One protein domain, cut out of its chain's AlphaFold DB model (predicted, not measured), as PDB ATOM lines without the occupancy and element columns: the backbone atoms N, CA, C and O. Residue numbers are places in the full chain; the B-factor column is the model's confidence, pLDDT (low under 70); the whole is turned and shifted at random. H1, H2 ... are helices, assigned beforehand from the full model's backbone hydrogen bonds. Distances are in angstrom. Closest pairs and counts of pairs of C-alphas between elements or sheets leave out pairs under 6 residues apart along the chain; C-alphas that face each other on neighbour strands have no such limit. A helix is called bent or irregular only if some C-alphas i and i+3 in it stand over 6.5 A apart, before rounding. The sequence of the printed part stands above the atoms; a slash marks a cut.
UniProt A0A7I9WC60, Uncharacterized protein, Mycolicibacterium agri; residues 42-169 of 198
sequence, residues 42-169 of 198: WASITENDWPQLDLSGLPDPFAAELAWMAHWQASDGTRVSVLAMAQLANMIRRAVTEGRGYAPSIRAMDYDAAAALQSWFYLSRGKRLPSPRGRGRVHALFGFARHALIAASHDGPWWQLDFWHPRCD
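This is residues 42 to 169 of the 198 residues of an uncharacterized protein of Mycolicibacterium agri (UniProt A0A7I9WC60). Two groups of crossed helices sit side by side: H3, H4 and H5 meet one another in a three-cornered cluster, and next to it H2 and H6 cross as a pair, with H2 running close to H3 in the opposite direction. The short H1 lies off to the side near the far end of H2, and residues 153 to 169 form a looped tail beyond H6. The 128 printed residues have six named helices, H1 to H6 in order along the chain, and no named strand; the class is all helix, and the helix packing is mostly crossed. The whole is compact, with a radius of gyration of the C-alphas of 14.8 A and spans of 45 by 34 by 29 A.

H1 is residues 42 to 45, beginning at C-alpha 42 (100.414, 27.023, 6.479). H2, residues 62 to 76, is 20.7 A long. H3, residues 82 to 97, is the longest helix by residues and measures 22.4 A from C-alpha 82 at (105.061, 23.001, -2.175). H4, residues 111 to 123, is 18.3 A long and H5, residues 132 to 142, 15.6 A. H5 is neither bent nor irregular, but only just: C-alphas 135 and 138 are 6.1 A apart. H6, residues 144 to 152, is 11.9 A long and ends at C-alpha 152 (106.670, 41.783, -10.994).

H1 and H2 are close but not clearly touching; their closest C-alphas, Ile 45 and Ala 74, are 6.0 A apart. H2 and H3 are also close but not clearly touching, at a shallow tilt of 7 degrees, opposite ways, with the closest C-alphas, Leu 66 and Met 85, 6.8 A apart. H2 touches H6 at 71 degrees, only just about perpendicular; the closest C-alphas are those of Met 69 and Ala 145, 5.5 A apart. H3, with residues 84 to 88 alone, touches H5 about perpendicular at 89 degrees, closest at the C-alphas of Ala 84 and Val 138, 4.9 A. H3, with residues 91 to 94 alone, touches residues 117 to 121 of H4 at a steep tilt of 69.9 degrees, only just short of about perpendicular, the same way; the closest C-alphas, Met 91 and Phe 121, are 6.3 A apart. H4 and H5 touch at a steep tilt of 47 degrees, opposite ways, with the C-alphas of Tyr 111 and His 139 closest at 7.0 A. H5 and H6 meet only through their link. H2 and H5 are apart, as are H4 and H6. In H2, H3, H4 and H6 every O i to N i+4 pair is within hydrogen-bond range, in H5 4 of 7, and H1 is too short for such a pair.

The C-alphas farthest apart, those of Gly 126 and Pro 157, are 46.4 A apart. The printed part has no cut. The links H1 to H2 and H3 to H4 are long, with 16 and 13 residues. The mean pLDDT of the printed part is 88.7; residue 134, in H5, is under 70.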
ATOM      1  N   TRP A  42      99.597  27.721   7.484       85.81
ATOM      2  CA  TRP A  42     100.414  27.023   6.479       85.81
ATOM      3  C   TRP A  42      99.758  25.755   5.905       85.81
ATOM      4  O   TRP A  42      99.682  25.584   4.689       85.81
ATOM      5  N   ALA A  43      99.208  24.886   6.758       83.81
ATOM      6  CA  ALA A  43      98.539  23.662   6.309       83.81
ATOM      7  C   ALA A  43      97.339  23.944   5.381       83.81
ATOM      8  O   ALA A  43      97.149  23.249   4.388       83.81
ATOM      9  N   SER A  44      96.561  25.002   5.641       81.94
ATOM     10  CA  SER A  44      95.402  25.323   4.802       81.94
ATOM     11  C   SER A  44      95.778  25.996   3.484       81.94
ATOM     12  O   SER A  44      95.020  25.895   2.522       81.94
ATOM     13  N   ILE A  45      96.921  26.688   3.428       84.00
ATOM     14  CA  ILE A  45      97.388  27.351   2.202       84.00
ATOM     15  C   ILE A  45      98.267  26.450   1.334       84.00
ATOM     16  O   ILE A  45      98.452  26.757   0.166       84.00
ATOM     17  N   THR A  46      98.802  25.339   1.843       84.12
ATOM     18  CA  THR A  46      99.652  24.417   1.070       84.12
ATOM     19  C   THR A  46      98.866  23.267   0.473       84.12
ATOM     20  O   THR A  46      97.807  22.901   0.965       84.12
ATOM     21  N   GLU A  47      99.352  22.669  -0.610       81.12
ATOM     22  CA  GLU A  47      98.814  21.400  -1.109       81.12
ATOM     23  C   GLU A  47      99.231  20.214  -0.216       81.12
ATOM     24  O   GLU A  47     100.396  20.098   0.164       81.12
ATOM     25  N   ASN A  48      98.306  19.275   0.027       76.19
ATOM     26  CA  ASN A  48      98.549  17.998   0.724       76.19
ATOM     27  C   ASN A  48      99.117  18.121   2.154       76.19
ATOM     28  O   ASN A  48      99.856  17.236   2.582       76.19
ATOM     29  N   ASP A  49      98.804  19.212   2.861       76.50
ATOM     30  CA  ASP A  49      99.219  19.472   4.249       76.50
ATOM     31  C   ASP A  49     100.740  19.360   4.457       76.50
ATOM     32  O   ASP A  49     101.232  18.899   5.490       76.50
ATOM     33  N   TRP A  50     101.509  19.757   3.437       81.50
ATOM     34  CA  TRP A  50     102.955  19.609   3.451       81.50
ATOM     35  C   TRP A  50     103.584  20.524   4.513       81.50
ATOM     36  O   TRP A  50     103.350  21.732   4.486       81.50
ATOM     37  N   PRO A  51     104.424  20.008   5.428       83.00
ATOM     38  CA  PRO A  51     104.778  20.740   6.645       83.00
ATOM     39  C   PRO A  51     105.715  21.925   6.406       83.00
ATOM     40  O   PRO A  51     105.635  22.913   7.129       83.00
ATOM     41  N   GLN A  52     106.603  21.839   5.410       89.62
ATOM     42  CA  GLN A  52     107.585  22.886   5.126       89.62
ATOM     43  C   GLN A  52     108.166  22.799   3.709       89.62
ATOM     44  O   GLN A  52     108.259  21.713   3.129       89.62
ATOM     45  N   LEU A  53     108.620  23.933   3.177       91.81
ATOM     46  CA  LEU A  53     109.397  24.026   1.944       91.81
ATOM     47  C   LEU A  53     110.847  24.390   2.275       91.81
ATOM     48  O   LEU A  53     111.101  25.459   2.814       91.81
ATOM     49  N   ASP A  54     111.791  23.515   1.933       93.88
ATOM     50  CA  ASP A  54     113.222  23.740   2.159       93.88
ATOM     51  C   ASP A  54     113.919  24.305   0.908       93.88
ATOM     52  O   ASP A  54     114.102  23.615  -0.108       93.88
ATOM     53  N   LEU A  55     114.314  25.572   1.014       94.12
ATOM     54  CA  LEU A  55     115.021  26.369   0.014       94.12
ATOM     55  C   LEU A  55     116.535  26.429   0.273       94.12
ATOM     56  O   LEU A  55     117.266  27.043  -0.504       94.12
ATOM     57  N   SER A  56     117.026  25.784   1.334       92.19
ATOM     58  CA  SER A  56     118.446  25.786   1.675       92.19
ATOM     59  C   SER A  56     119.306  25.140   0.580       92.19
ATOM     60  O   SER A  56     118.897  24.204  -0.124       92.19
ATOM     61  N   GLY A  57     120.519  25.676   0.410       88.94
ATOM     62  CA  GLY A  57     121.504  25.173  -0.551       88.94
ATOM     63  C   GLY A  57     121.129  25.360  -2.024       88.94
ATOM     64  O   GLY A  57     121.751  24.736  -2.883       88.94
ATOM     65  N   LEU A  58     120.111  26.170  -2.331       93.75
ATOM     66  CA  LEU A  58     119.826  26.580  -3.702       93.75
ATOM     67  C   LEU A  58     120.744  27.734  -4.119       93.75
ATOM     68  O   LEU A  58     121.006  28.616  -3.303       93.75
ATOM     69  N   PRO A  59     121.217  27.746  -5.376       93.38
ATOM     70  CA  PRO A  59     121.931  28.891  -5.915       93.38
ATOM     71  C   PRO A  59     120.978  30.073  -6.103       93.38
ATOM     72  O   PRO A  59     119.804  29.891  -6.438       93.38
ATOM     73  N   ASP A  60     121.496  31.286  -5.953       91.00
ATOM     74  CA  ASP A  60     120.749  32.484  -6.319       91.00
ATOM     75  C   ASP A  60     120.499  32.522  -7.837       91.00
ATOM     76  O   ASP A  60     121.356  32.082  -8.610       91.00
ATOM     77  N   PRO A  61     119.330  33.019  -8.286       94.38
ATOM     78  CA  PRO A  61     118.245  33.627  -7.502       94.38
ATOM     79  C   PRO A  61     117.121  32.647  -7.087       94.38
ATOM     80  O   PRO A  61     116.057  33.078  -6.642       94.38
ATOM     81  N   PHE A  62     117.307  31.328  -7.225       94.88
ATOM     82  CA  PHE A  62     116.213  30.348  -7.123       94.88
ATOM     83  C   PHE A  62     115.487  30.341  -5.778       94.88
ATOM     84  O   PHE A  62     114.269  30.165  -5.747       94.88
ATOM     85  N   ALA A  63     116.213  30.504  -4.669       94.50
ATOM     86  CA  ALA A  63     115.593  30.558  -3.348       94.50
ATOM     87  C   ALA A  63     114.631  31.753  -3.242       94.50
ATOM     88  O   ALA A  63     113.486  31.585  -2.820       94.50
ATOM     89  N   ALA A  64     115.067  32.930  -3.699       95.19
ATOM     90  CA  ALA A  64     114.259  34.141  -3.671       95.19
ATOM     91  C   ALA A  64     113.028  34.039  -4.580       95.19
ATOM     92  O   ALA A  64     111.917  34.366  -4.163       95.19
ATOM     93  N   GLU A  65     113.199  33.500  -5.787       96.38
ATOM     94  CA  GLU A  65     112.103  33.293  -6.736       96.38
ATOM     95  C   GLU A  65     111.054  32.309  -6.208       96.38
ATOM     96  O   GLU A  65     109.857  32.597  -6.267       96.38
ATOM     97  N   LEU A  66     111.474  31.170  -5.646       95.69
ATOM     98  CA  LEU A  66     110.547  30.188  -5.078       95.69
ATOM     99  C   LEU A  66     109.801  30.733  -3.862       95.69
ATOM    100  O   LEU A  66     108.599  30.503  -3.737       95.69
ATOM    101  N   ALA A  67     110.490  31.464  -2.984       95.50
ATOM    102  CA  ALA A  67     109.858  32.093  -1.832       95.50
ATOM    103  C   ALA A  67     108.816  33.130  -2.250       95.50
ATOM    104  O   ALA A  67     107.690  33.115  -1.745       95.50
ATOM    105  N   TRP A  68     109.164  33.980  -3.219       95.88
ATOM    106  CA  TRP A  68     108.247  34.987  -3.726       95.88
ATOM    107  C   TRP A  68     107.037  34.355  -4.412       95.88
ATOM    108  O   TRP A  68     105.904  34.723  -4.116       95.88
ATOM    109  N   MET A  69     107.248  33.339  -5.256       95.19
ATOM    110  CA  MET A  69     106.154  32.603  -5.894       95.19
ATOM    111  C   MET A  69     105.234  31.936  -4.866       95.19
ATOM    112  O   MET A  69     104.016  31.964  -5.034       95.19
ATOM    113  N   ALA A  70     105.786  31.355  -3.797       93.81
ATOM    114  CA  ALA A  70     104.997  30.726  -2.742       93.81
ATOM    115  C   ALA A  70     104.139  31.755  -1.986       93.81
ATOM    116  O   ALA A  70     102.952  31.518  -1.755       93.81
ATOM    117  N   HIS A  71     104.716  32.916  -1.664       93.88
ATOM    118  CA  HIS A  71     103.990  34.028  -1.057       93.88
ATOM    119  C   HIS A  71     102.898  34.575  -1.985       93.88
ATOM    120  O   HIS A  71     101.773  34.819  -1.541       93.88
ATOM    121  N   TRP A  72     103.206  34.725  -3.276       93.50
ATOM    122  CA  TRP A  72     102.249  35.173  -4.284       93.50
ATOM    123  C   TRP A  72     101.065  34.208  -4.390       93.50
ATOM    124  O   TRP A  72      99.928  34.655  -4.299       93.50
ATOM    125  N   GLN A  73     101.306  32.891  -4.479       91.50
ATOM    126  CA  GLN A  73     100.233  31.885  -4.517       91.50
ATOM    127  C   GLN A  73      99.324  31.990  -3.286       91.50
ATOM    128  O   GLN A  73      98.103  32.034  -3.432       91.50
ATOM    129  N   ALA A  74      99.917  32.087  -2.091       90.06
ATOM    130  CA  ALA A  74      99.171  32.221  -0.844       90.06
ATOM    131  C   ALA A  74      98.328  33.508  -0.792       90.06
ATOM    132  O   ALA A  74      97.193  33.475  -0.316       90.06
ATOM    133  N   SER A  75      98.863  34.619  -1.301       89.19
ATOM    134  CA  SER A  75      98.185  35.925  -1.329       89.19
ATOM    135  C   SER A  75      97.061  35.985  -2.366       89.19
ATOM    136  O   SER A  75      96.021  36.589  -2.128       89.19
ATOM    137  N   ASP A  76      97.253  35.317  -3.501       85.50
ATOM    138  CA  ASP A  76      96.277  35.170  -4.583       85.50
ATOM    139  C   ASP A  76      95.132  34.192  -4.225       85.50
ATOM    140  O   ASP A  76      94.097  34.147  -4.889       85.50
ATOM    141  N   GLY A  77      95.280  33.422  -3.140       82.81
ATOM    142  CA  GLY A  77      94.298  32.425  -2.701       82.81
ATOM    143  C   GLY A  77      94.416  31.080  -3.427       82.81
ATOM    144  O   GLY A  77      93.564  30.205  -3.260       82.81
ATOM    145  N   THR A  78      95.479  30.883  -4.209       84.25
ATOM    146  CA  THR A  78      95.839  29.583  -4.783       84.25
ATOM    147  C   THR A  78      96.597  28.753  -3.746       84.25
ATOM    148  O   THR A  78      97.437  29.269  -3.011       84.25
ATOM    149  N   ARG A  79      96.356  27.435  -3.691       86.56
ATOM    150  CA  ARG A  79      97.172  26.565  -2.831       86.56
ATOM    151  C   ARG A  79      98.631  26.595  -3.292       86.56
ATOM    152  O   ARG A  79      98.921  26.433  -4.474       86.56
ATOM    153  N   VAL A  80      99.546  26.774  -2.349       87.50
ATOM    154  CA  VAL A  80     100.988  26.773  -2.581       87.50
ATOM    155  C   VAL A  80     101.420  25.378  -3.021       87.50
ATOM    156  O   VAL A  80     101.235  24.389  -2.298       87.50
ATOM    157  N   SER A  81     102.049  25.299  -4.192       88.81
ATOM    158  CA  SER A  81     102.455  24.038  -4.822       88.81
ATOM    159  C   SER A  81     103.787  23.522  -4.262       88.81
ATOM    160  O   SER A  81     104.751  23.283  -4.995       88.81
ATOM    161  N   VAL A  82     103.842  23.332  -2.939       90.12
ATOM    162  CA  VAL A  82     105.061  23.001  -2.175       90.12
ATOM    163  C   VAL A  82     105.779  21.776  -2.730       90.12
ATOM    164  O   VAL A  82     106.998  21.787  -2.884       90.12
ATOM    165  N   LEU A  83     105.037  20.726  -3.094       88.38
ATOM    166  CA  LEU A  83     105.629  19.502  -3.634       88.38
ATOM    167  C   LEU A  83     106.351  19.748  -4.968       88.38
ATOM    168  O   LEU A  83     107.417  19.181  -5.209       88.38
ATOM    169  N   ALA A  84     105.776  20.583  -5.835       89.44
ATOM    170  CA  ALA A  84     106.391  20.928  -7.108       89.44
ATOM    171  C   ALA A  84     107.654  21.775  -6.887       89.44
ATOM    172  O   ALA A  84     108.694  21.476  -7.477       89.44
ATOM    173  N   MET A  85     107.594  22.765  -5.987       93.31
ATOM    174  CA  MET A  85     108.739  23.612  -5.623       93.31
ATOM    175  C   MET A  85     109.877  22.790  -5.012       93.31
ATOM    176  O   MET A  85     111.021  22.897  -5.446       93.31
ATOM    177  N   ALA A  86     109.564  21.894  -4.073       92.44
ATOM    178  CA  ALA A  86     110.537  20.995  -3.463       92.44
ATOM    179  C   ALA A  86     111.163  20.041  -4.494       92.44
ATOM    180  O   ALA A  86     112.359  19.743  -4.435       92.44
ATOM    181  N   GLN A  87     110.378  19.566  -5.468       91.81
ATOM    182  CA  GLN A  87     110.897  18.752  -6.563       91.81
ATOM    183  C   GLN A  87     111.877  19.549  -7.435       91.81
ATOM    184  O   GLN A  87     112.960  19.039  -7.717       91.81
ATOM    185  N   LEU A  88     111.536  20.782  -7.825       93.81
ATOM    186  CA  LEU A  88     112.430  21.657  -8.590       93.81
ATOM    187  C   LEU A  88     113.719  21.966  -7.818       93.81
ATOM    188  O   LEU A  88     114.809  21.768  -8.354       93.81
ATOM    189  N   ALA A  89     113.601  22.333  -6.541       94.88
ATOM    190  CA  ALA A  89     114.734  22.603  -5.665       94.88
ATOM    191  C   ALA A  89     115.705  21.410  -5.591       94.88
ATOM    192  O   ALA A  89     116.915  21.558  -5.763       94.88
ATOM    193  N   ASN A  90     115.178  20.194  -5.423       94.12
ATOM    194  CA  ASN A  90     115.992  18.977  -5.409       94.12
ATOM    195  C   ASN A  90     116.701  18.709  -6.744       94.12
ATOM    196  O   ASN A  90     117.847  18.254  -6.743       94.12
ATOM    197  N   MET A  91     116.043  18.981  -7.874       94.38
ATOM    198  CA  MET A  91     116.656  18.822  -9.195       94.38
ATOM    199  C   MET A  91     117.802  19.814  -9.406       94.38
ATOM    200  O   MET A  91     118.858  19.410  -9.886       94.38
ATOM    201  N   ILE A  92     117.626  21.073  -8.997       95.56
ATOM    202  CA  ILE A  92     118.654  22.119  -9.110       95.56
ATOM    203  C   ILE A  92     119.845  21.809  -8.205       95.56
ATOM    204  O   ILE A  92     120.972  21.778  -8.691       95.56
ATOM    205  N   ARG A  93     119.618  21.482  -6.923       95.19
ATOM    206  CA  ARG A  93     120.698  21.081  -5.998       95.19
ATOM    207  C   ARG A  93     121.548  19.952  -6.575       95.19
ATOM    208  O   ARG A  93     122.778  19.970  -6.499       95.19
ATOM    209  N   ARG A  94     120.892  18.966  -7.192       94.44
ATOM    210  CA  ARG A  94     121.597  17.858  -7.832       94.44
ATOM    211  C   ARG A  94     122.353  18.300  -9.083       94.44
ATOM    212  O   ARG A  94     123.484  17.866  -9.260       94.44
ATOM    213  N   ALA A  95     121.755  19.145  -9.921       94.69
ATOM    214  CA  ALA A  95     122.404  19.667 -11.122       94.69
ATOM    215  C   ALA A  95     123.673  20.460 -10.788       94.69
ATOM    216  O   ALA A  95     124.695  20.235 -11.427       94.69
ATOM    217  N   VAL A  96     123.636  21.275  -9.728       94.56
ATOM    218  CA  VAL A  96     124.815  21.958  -9.171       94.56
ATOM    219  C   VAL A  96     125.887  20.948  -8.764       94.56
ATOM    220  O   VAL A  96     127.031  21.055  -9.190       94.56
ATOM    221  N   THR A  97     125.507  19.933  -7.981       93.94
ATOM    222  CA  THR A  97     126.449  18.922  -7.467       93.94
ATOM    223  C   THR A  97     127.122  18.123  -8.588       93.94
ATOM    224  O   THR A  97     128.290  17.767  -8.476       93.94
ATOM    225  N   GLU A  98     126.395  17.824  -9.667       93.81
ATOM    226  CA  GLU A  98     126.906  17.059 -10.814       93.81
ATOM    227  C   GLU A  98     127.492  17.939 -11.934       93.81
ATOM    228  O   GLU A  98     127.891  17.412 -12.971       93.81
ATOM    229  N   GLY A  99     127.531  19.267 -11.768       91.94
ATOM    230  CA  GLY A  99     128.044  20.188 -12.789       91.94
ATOM    231  C   GLY A  99     127.229  20.197 -14.088       91.94
ATOM    232  O   GLY A  99     127.758  20.490 -15.160       91.94
ATOM    233  N   ARG A 100     125.938  19.853 -14.028       91.62
ATOM    234  CA  ARG A 100     125.047  19.891 -15.192       91.62
ATOM    235  C   ARG A 100     124.601  21.326 -15.463       91.62
ATOM    236  O   ARG A 100     124.214  22.028 -14.541       91.62
ATOM    237  N   GLY A 101     124.537  21.716 -16.736       91.69
ATOM    238  CA  GLY A 101     123.901  22.971 -17.142       91.69
ATOM    239  C   GLY A 101     122.387  22.981 -16.890       91.69
ATOM    240  O   GLY A 101     121.678  22.027 -17.223       91.69
ATOM    241  N   TYR A 102     121.889  24.074 -16.324       93.12
ATOM    242  CA  TYR A 102     120.469  24.375 -16.135       93.12
ATOM    243  C   TYR A 102     120.236  25.870 -16.397       93.12
ATOM    244  O   TYR A 102     121.192  26.643 -16.468       93.12
ATOM    245  N   ALA A 103     118.978  26.275 -16.590       93.00
ATOM    246  CA  ALA A 103     118.645  27.687 -16.781       93.00
ATOM    247  C   ALA A 103     119.091  28.512 -15.557       93.00
ATOM    248  O   ALA A 103     118.964  28.019 -14.442       93.00
ATOM    249  N   PRO A 104     119.581  29.750 -15.722       93.00
ATOM    250  CA  PRO A 104     120.144  30.523 -14.612       93.00
ATOM    251  C   PRO A 104     119.100  30.984 -13.581       93.00
ATOM    252  O   PRO A 104     119.474  31.355 -12.476       93.00
ATOM    253  N   SER A 105     117.807  30.964 -13.920       94.38
ATOM    254  CA  SER A 105     116.705  31.353 -13.035       94.38
ATOM    255  C   SER A 105     115.385  30.702 -13.468       94.38
ATOM    256  O   SER A 105     115.276  30.198 -14.589       94.38
ATOM    257  N   ILE A 106     114.353  30.734 -12.622       93.75
ATOM    258  CA  ILE A 106     112.990  30.287 -12.961       93.75
ATOM    259  C   ILE A 106     112.385  31.190 -14.040       93.75
ATOM    260  O   ILE A 106     111.706  30.697 -14.944       93.75
ATOM    261  N   ARG A 107     112.673  32.498 -14.001       92.62
ATOM    262  CA  ARG A 107     112.243  33.459 -15.036       92.62
ATOM    263  C   ARG A 107     112.832  33.139 -16.411       92.62
ATOM    264  O   ARG A 107     112.146  33.314 -17.410       92.62
ATOM    265  N   ALA A 108     114.063  32.630 -16.467       91.75
ATOM    266  CA  ALA A 108     114.722  32.217 -17.710       91.75
ATOM    267  C   ALA A 108     114.425  30.760 -18.110       91.75
ATOM    268  O   ALA A 108     114.719  30.354 -19.230       91.75
ATOM    269  N   MET A 109     113.862  29.957 -17.205       92.00
ATOM    270  CA  MET A 109     113.537  28.557 -17.462       92.00
ATOM    271  C   MET A 109     112.192  28.457 -18.175       92.00
ATOM    272  O   MET A 109     111.158  28.786 -17.592       92.00
ATOM    273  N   ASP A 110     112.201  28.011 -19.425       86.88
ATOM    274  CA  ASP A 110     110.987  27.644 -20.145       86.88
ATOM    275  C   ASP A 110     110.545  26.207 -19.814       86.88
ATOM    276  O   ASP A 110     111.156  25.480 -19.020       86.88
ATOM    277  N   TYR A 111     109.425  25.812 -20.415       84.06
ATOM    278  CA  TYR A 111     108.840  24.490 -20.236       84.06
ATOM    279  C   TYR A 111     109.794  23.362 -20.658       84.06
ATOM    280  O   TYR A 111     109.937  22.369 -19.938       84.06
ATOM    281  N   ASP A 112     110.459  23.512 -21.803       87.00
ATOM    282  CA  ASP A 112     111.316  22.472 -22.364       87.00
ATOM    283  C   ASP A 112     112.586  22.294 -21.527       87.00
ATOM    284  O   ASP A 112     112.988  21.163 -21.241       87.00
ATOM    285  N   ALA A 113     113.167  23.387 -21.025       90.19
ATOM    286  CA  ALA A 113     114.291  23.366 -20.099       90.19
ATOM    287  C   ALA A 113     113.928  22.654 -18.786       90.19
ATOM    288  O   ALA A 113     114.691  21.810 -18.300       90.19
ATOM    289  N   ALA A 114     112.744  22.931 -18.228       89.50
ATOM    290  CA  ALA A 114     112.258  22.258 -17.027       89.50
ATOM    291  C   ALA A 114     112.022  20.755 -17.263       89.50
ATOM    292  O   ALA A 114     112.430  19.918 -16.448       89.50
ATOM    293  N   ALA A 115     111.415  20.390 -18.395       88.00
ATOM    294  CA  ALA A 115     111.168  19.001 -18.775       88.00
ATOM    295  C   ALA A 115     112.473  18.228 -19.042       88.00
ATOM    296  O   ALA A 115     112.596  17.056 -18.659       88.00
ATOM    297  N   ALA A 116     113.471  18.876 -19.649       90.06
ATOM    298  CA  ALA A 116     114.798  18.315 -19.875       90.06
ATOM    299  C   ALA A 116     115.546  18.078 -18.555       90.06
ATOM    300  O   ALA A 116     116.124  17.003 -18.355       90.06
ATOM    301  N   LEU A 117     115.491  19.040 -17.624       92.31
ATOM    302  CA  LEU A 117     116.061  18.901 -16.282       92.31
ATOM    303  C   LEU A 117     115.394  17.750 -15.516       92.31
ATOM    304  O   LEU A 117     116.081  16.898 -14.949       92.31
ATOM    305  N   GLN A 118     114.061  17.669 -15.559       90.62
ATOM    306  CA  GLN A 118     113.325  16.583 -14.919       90.62
ATOM    307  C   GLN A 118     113.681  15.227 -15.526       90.62
ATOM    308  O   GLN A 118     113.962  14.280 -14.793       90.62
ATOM    309  N   SER A 119     113.714  15.119 -16.853       90.19
ATOM    310  CA  SER A 119     114.035  13.862 -17.532       90.19
ATOM    311  C   SER A 119     115.426  13.362 -17.153       90.19
ATOM    312  O   SER A 119     115.576  12.206 -16.751       90.19
ATOM    313  N   TRP A 120     116.428  14.241 -17.172       92.50
ATOM    314  CA  TRP A 120     117.771  13.897 -16.720       92.50
ATOM    315  C   TRP A 120     117.811  13.448 -15.255       92.50
ATOM    316  O   TRP A 120     118.446  12.441 -14.950       92.50
ATOM    317  N   PHE A 121     117.116  14.136 -14.348       92.38
ATOM    318  CA  PHE A 121     117.133  13.794 -12.922       92.38
ATOM    319  C   PHE A 121     116.597  12.380 -12.636       92.38
ATOM    320  O   PHE A 121     116.987  11.733 -11.662       92.38
ATOM    321  N   TYR A 122     115.682  11.866 -13.460       90.06
ATOM    322  CA  TYR A 122     115.215  10.482 -13.339       90.06
ATOM    323  C   TYR A 122     116.147   9.492 -14.041       90.06
ATOM    324  O   TYR A 122     116.497   8.478 -13.434       90.06
ATOM    325  N   LEU A 123     116.594   9.805 -15.261       90.50
ATOM    326  CA  LEU A 123     117.473   8.927 -16.040       90.50
ATOM    327  C   LEU A 123     118.841   8.721 -15.376       90.50
ATOM    328  O   LEU A 123     119.308   7.589 -15.302       90.50
ATOM    329  N   SER A 124     119.438   9.773 -14.807       90.00
ATOM    330  CA  SER A 124     120.706   9.704 -14.049       90.00
ATOM    331  C   SER A 124     120.642   8.762 -12.842       90.00
ATOM    332  O   SER A 124     121.662   8.240 -12.407       90.00
ATOM    333  N   ARG A 125     119.441   8.492 -12.317       86.62
ATOM    334  CA  ARG A 125     119.214   7.572 -11.191       86.62
ATOM    335  C   ARG A 125     118.814   6.164 -11.635       86.62
ATOM    336  O   ARG A 125     118.349   5.388 -10.803       86.62
ATOM    337  N   GLY A 126     118.890   5.863 -12.934       84.06
ATOM    338  CA  GLY A 126     118.389   4.610 -13.503       84.06
ATOM    339  C   GLY A 126     116.884   4.411 -13.290       84.06
ATOM    340  O   GLY A 126     116.388   3.288 -13.350       84.06
ATOM    341  N   LYS A 127     116.140   5.485 -12.989       86.19
ATOM    342  CA  LYS A 127     114.701   5.422 -12.728       86.19
ATOM    343  C   LYS A 127     113.932   5.634 -14.022       86.19
ATOM    344  O   LYS A 127     114.333   6.403 -14.894       86.19
ATOM    345  N   ARG A 128     112.759   5.004 -14.112       83.88
ATOM    346  CA  ARG A 128     111.808   5.273 -15.193       83.88
ATOM    347  C   ARG A 128     111.383   6.743 -15.153       83.88
ATOM    348  O   ARG A 128     111.179   7.308 -14.076       83.88
ATOM    349  N   LEU A 129     111.225   7.339 -16.335       83.75
ATOM    350  CA  LEU A 129     110.701   8.694 -16.468       83.75
ATOM    351  C   LEU A 129     109.321   8.817 -15.797       83.75
ATOM    352  O   LEU A 129     108.538   7.861 -15.839       83.75
ATOM    353  N   PRO A 130     108.993   9.987 -15.219       75.31
ATOM    354  CA  PRO A 130     107.676  10.223 -14.648       75.31
ATOM    355  C   PRO A 130     106.573   9.993 -15.682       75.31
ATOM    356  O   PRO A 130     106.743  10.300 -16.866       75.31
ATOM    357  N   SER A 131     105.423   9.503 -15.215       78.06
ATOM    358  CA  SER A 131     104.194   9.490 -16.011       78.06
ATOM    359  C   SER A 131     103.824  10.917 -16.451       78.06
ATOM    360  O   SER A 131     104.270  11.877 -15.816       78.06
ATOM    361  N   PRO A 132     102.976  11.100 -17.481       75.31
ATOM    362  CA  PRO A 132     102.546  12.432 -17.918       75.31
ATOM    363  C   PRO A 132     102.026  13.314 -16.768       75.31
ATOM    364  O   PRO A 132     102.397  14.479 -16.666       75.31
ATOM    365  N   ARG A 133     101.276  12.730 -15.820       70.81
ATOM    366  CA  ARG A 133     100.815  13.419 -14.601       70.81
ATOM    367  C   ARG A 133     101.967  13.836 -13.676       70.81
ATOM    368  O   ARG A 133     101.919  14.903 -13.076       70.81
ATOM    369  N   GLY A 134     103.005  13.008 -13.556       69.94
ATOM    370  CA  GLY A 134     104.214  13.335 -12.795       69.94
ATOM    371  C   GLY A 134     105.057  14.438 -13.440       69.94
ATOM    372  O   GLY A 134     105.665  15.228 -12.719       69.94
ATOM    373  N   ARG A 135     105.049  14.534 -14.776       71.81
ATOM    374  CA  ARG A 135     105.649  15.660 -15.510       71.81
ATOM    375  C   ARG A 135     104.863  16.948 -15.272       71.81
ATOM    376  O   ARG A 135     105.430  17.938 -14.821       71.81
ATOM    377  N   GLY A 136     103.536  16.871 -15.397       75.25
ATOM    378  CA  GLY A 136     102.619  17.995 -15.176       75.25
ATOM    379  C   GLY A 136     102.734  18.673 -13.805       75.25
ATOM    380  O   GLY A 136     102.435  19.855 -13.690       75.25
ATOM    381  N   ARG A 137     103.218  17.976 -12.768       80.56
ATOM    382  CA  ARG A 137     103.383  18.566 -11.429       80.56
ATOM    383  C   ARG A 137     104.386  19.718 -11.401       80.56
ATOM    384  O   ARG A 137     104.069  20.771 -10.869       80.56
ATOM    385  N   VAL A 138     105.586  19.520 -11.949       79.00
ATOM    386  CA  VAL A 138     106.589  20.599 -12.027       79.00
ATOM    387  C   VAL A 138     106.089  21.688 -12.969       79.00
ATOM    388  O   VAL A 138     106.294  22.865 -12.703       79.00
ATOM    389  N   HIS A 139     105.347  21.305 -14.011       77.06
ATOM    390  CA  HIS A 139     104.789  22.244 -14.980       77.06
ATOM    391  C   HIS A 139     103.769  23.203 -14.353       77.06
ATOM    392  O   HIS A 139     103.666  24.339 -14.801       77.06
ATOM    393  N   ALA A 140     103.073  22.801 -13.284       76.19
ATOM    394  CA  ALA A 140     102.152  23.681 -12.564       76.19
ATOM    395  C   ALA A 140     102.844  24.941 -12.000       76.19
ATOM    396  O   ALA A 140     102.213  25.993 -11.920       76.19
ATOM    397  N   LEU A 141     104.151  24.878 -11.696       80.75
ATOM    398  CA  LEU A 141     104.933  26.054 -11.282       80.75
ATOM    399  C   LEU A 141     105.061  27.101 -12.390       80.75
ATOM    400  O   LEU A 141     105.142  28.292 -12.105       80.75
ATOM    401  N   PHE A 142     105.053  26.660 -13.648       82.50
ATOM    402  CA  PHE A 142     105.191  27.509 -14.829       82.50
ATOM    403  C   PHE A 142     103.844  28.104 -15.277       82.50
ATOM    404  O   PHE A 142     103.769  28.735 -16.326       82.50
ATOM    405  N   GLY A 143     102.785  27.921 -14.475       85.06
ATOM    406  CA  GLY A 143     101.498  28.600 -14.623       85.06
ATOM    407  C   GLY A 143     101.531  30.040 -14.099       85.06
ATOM    408  O   GLY A 143     102.533  30.744 -14.230       85.06
ATOM    409  N   PHE A 144     100.434  30.503 -13.494       88.69
ATOM    410  CA  PHE A 144     100.278  31.911 -13.093       88.69
ATOM    411  C   PHE A 144     101.385  32.439 -12.170       88.69
ATOM    412  O   PHE A 144     101.803  33.578 -12.338       88.69
ATOM    413  N   ALA A 145     101.915  31.619 -11.257       90.62
ATOM    414  CA  ALA A 145     102.943  32.058 -10.310       90.62
ATOM    415  C   ALA A 145     104.241  32.513 -11.000       90.62
ATOM    416  O   ALA A 145     104.796  33.550 -10.647       90.62
ATOM    417  N   ARG A 146     104.706  31.785 -12.026       92.81
ATOM    418  CA  ARG A 146     105.884  32.202 -12.804       92.81
ATOM    419  C   ARG A 146     105.598  33.445 -13.641       92.81
ATOM    420  O   ARG A 146     106.456  34.315 -13.742       92.81
ATOM    421  N   HIS A 147     104.415  33.538 -14.241       92.50
ATOM    422  CA  HIS A 147     104.043  34.719 -15.022       92.50
ATOM    423  C   HIS A 147     103.952  35.968 -14.138       92.50
ATOM    424  O   HIS A 147     104.446  37.019 -14.529       92.50
ATOM    425  N   ALA A 148     103.421  35.835 -12.920       93.31
ATOM    426  CA  ALA A 148     103.422  36.901 -11.925       93.31
ATOM    427  C   ALA A 148     104.843  37.297 -11.508       93.31
ATOM    428  O   ALA A 148     105.143  38.482 -11.425       93.31
ATOM    429  N   LEU A 149     105.739  36.322 -11.321       94.75
ATOM    430  CA  LEU A 149     107.146  36.587 -11.014       94.75
ATOM    431  C   LEU A 149     107.831  37.388 -12.131       94.75
ATOM    432  O   LEU A 149     108.555  38.342 -11.849       94.75
ATOM    433  N   ILE A 150     107.602  37.017 -13.394       94.19
ATOM    434  CA  ILE A 150     108.137  37.741 -14.557       94.19
ATOM    435  C   ILE A 150     107.567  39.156 -14.613       94.19
ATOM    436  O   ILE A 150     108.334  40.103 -14.756       94.19
ATOM    437  N   ALA A 151     106.249  39.305 -14.456       93.25
ATOM    438  CA  ALA A 151     105.588  40.602 -14.499       93.25
ATOM    439  C   ALA A 151     106.070  41.541 -13.384       93.25
ATOM    440  O   ALA A 151     106.409  42.692 -13.659       93.25
ATOM    441  N   ALA A 152     106.176  41.037 -12.150       92.81
ATOM    442  CA  ALA A 152     106.670  41.783 -10.994       92.81
ATOM    443  C   ALA A 152     108.160  42.145 -11.110       92.81
ATOM    444  O   ALA A 152     108.590  43.170 -10.593       92.81
ATOM    445  N   SER A 153     108.944  41.325 -11.816       92.44
ATOM    446  CA  SER A 153     110.362  41.587 -12.091       92.44
ATOM    447  C   SER A 153     110.591  42.481 -13.317       92.44
ATOM    448  O   SER A 153     111.738  42.730 -13.679       92.44
ATOM    449  N   HIS A 154     109.534  42.914 -14.006       91.31
ATOM    450  CA  HIS A 154     109.643  43.698 -15.229       91.31
ATOM    451  C   HIS A 154     109.413  45.186 -14.949       91.31
ATOM    452  O   HIS A 154     108.282  45.609 -14.700       91.31
ATOM    453  N   ASP A 155     110.476  45.989 -15.049       87.31
ATOM    454  CA  ASP A 155     110.422  47.445 -14.831       87.31
ATOM    455  C   ASP A 155     109.738  48.210 -15.985       87.31
ATOM    456  O   ASP A 155     109.358  49.371 -15.830       87.31
ATOM    457  N   GLY A 156     109.585  47.583 -17.156       87.94
ATOM    458  CA  GLY A 156     108.905  48.180 -18.302       87.94
ATOM    459  C   GLY A 156     107.378  48.183 -18.163       87.94
ATOM    460  O   GLY A 156     106.814  47.576 -17.245       87.94
ATOM    461  N   PRO A 157     106.669  48.860 -19.078       88.75
ATOM    462  CA  PRO A 157     105.220  48.778 -19.135       88.75
ATOM    463  C   PRO A 157     104.727  47.352 -19.394       88.75
ATOM    464  O   PRO A 157     105.288  46.642 -20.226       88.75
ATOM    465  N   TRP A 158     103.626  46.957 -18.753       88.44
ATOM    466  CA  TRP A 158     103.094  45.587 -18.824       88.44
ATOM    467  C   TRP A 158     102.800  45.107 -20.255       88.44
ATOM    468  O   TRP A 158     102.923  43.921 -20.541       88.44
ATOM    469  N   TRP A 159     102.469  46.014 -21.179       87.88
ATOM    470  CA  TRP A 159     102.199  45.689 -22.586       87.88
ATOM    471  C   TRP A 159     103.447  45.305 -23.395       87.88
ATOM    472  O   TRP A 159     103.321  44.945 -24.562       87.88
ATOM    473  N   GLN A 160     104.647  45.397 -22.812       91.31
ATOM    474  CA  GLN A 160     105.882  44.874 -23.409       91.31
ATOM    475  C   GLN A 160     106.131  43.397 -23.076       91.31
ATOM    476  O   GLN A 160     107.040  42.799 -23.644       91.31
ATOM    477  N   LEU A 161     105.357  42.808 -22.160       88.62
ATOM    478  CA  LEU A 161     105.460  41.393 -21.822       88.62
ATOM    479  C   LEU A 161     104.795  40.534 -22.904       88.62
ATOM    480  O   LEU A 161     103.657  40.795 -23.293       88.62
ATOM    481  N   ASP A 162     105.465  39.452 -23.312       85.81
ATOM    482  CA  ASP A 162     104.914  38.467 -24.261       85.81
ATOM    483  C   ASP A 162     103.631  37.805 -23.736       85.81
ATOM    484  O   ASP A 162     102.752  37.406 -24.498       85.81
ATOM    485  N   PHE A 163     103.525  37.690 -22.411       84.06
ATOM    486  CA  PHE A 163     102.355  37.171 -21.725       84.06
ATOM    487  C   PHE A 163     101.913  38.148 -20.642       84.06
ATOM    488  O   PHE A 163     102.656  38.425 -19.698       84.06
ATOM    489  N   TRP A 164     100.672  38.612 -20.746       85.00
ATOM    490  CA  TRP A 164     100.026  39.458 -19.754       85.00
ATOM    491  C   TRP A 164      98.710  38.816 -19.310       85.00
ATOM    492  O   TRP A 164      97.950  38.272 -20.110       85.00
ATOM    493  N   HIS A 165      98.447  38.852 -18.006       86.12
ATOM    494  CA  HIS A 165      97.203  38.364 -17.419       86.12
ATOM    495  C   HIS A 165      96.886  39.210 -16.179       86.12
ATOM    496  O   HIS A 165      97.748  39.284 -15.301       86.12
ATOM    497  N   PRO A 166      95.681  39.797 -16.036       86.31
ATOM    498  CA  PRO A 166      95.378  40.724 -14.935       86.31
ATOM    499  C   PRO A 166      95.612  40.151 -13.530       86.31
ATOM    500  O   PRO A 166      96.057  40.845 -12.628       86.31
ATOM    501  N   ARG A 167      95.389  38.843 -13.351       85.94
ATOM    502  CA  ARG A 167      95.734  38.117 -12.112       85.94
ATOM    503  C   ARG A 167      97.216  38.202 -11.725       85.94
ATOM    504  O   ARG A 167      97.553  38.198 -10.549       85.94
ATOM    505  N   CYS A 168      98.099  38.198 -12.718       88.81
ATOM    506  CA  CYS A 168      99.546  38.146 -12.533       88.81
ATOM    507  C   CYS A 168     100.179  39.537 -12.447       88.81
ATOM    508  O   CYS A 168     101.303  39.645 -11.969       88.81
ATOM    509  N   ASP A 169      99.485  40.576 -12.916       88.12
ATOM    510  CA  ASP A 169     100.006  41.937 -12.987       88.12
ATOM    511  C   ASP A 169      98.923  42.961 -12.619       88.12
ATOM    512  O   ASP A 169      98.027  43.263 -13.407       88.12
TER     513      ASP A 169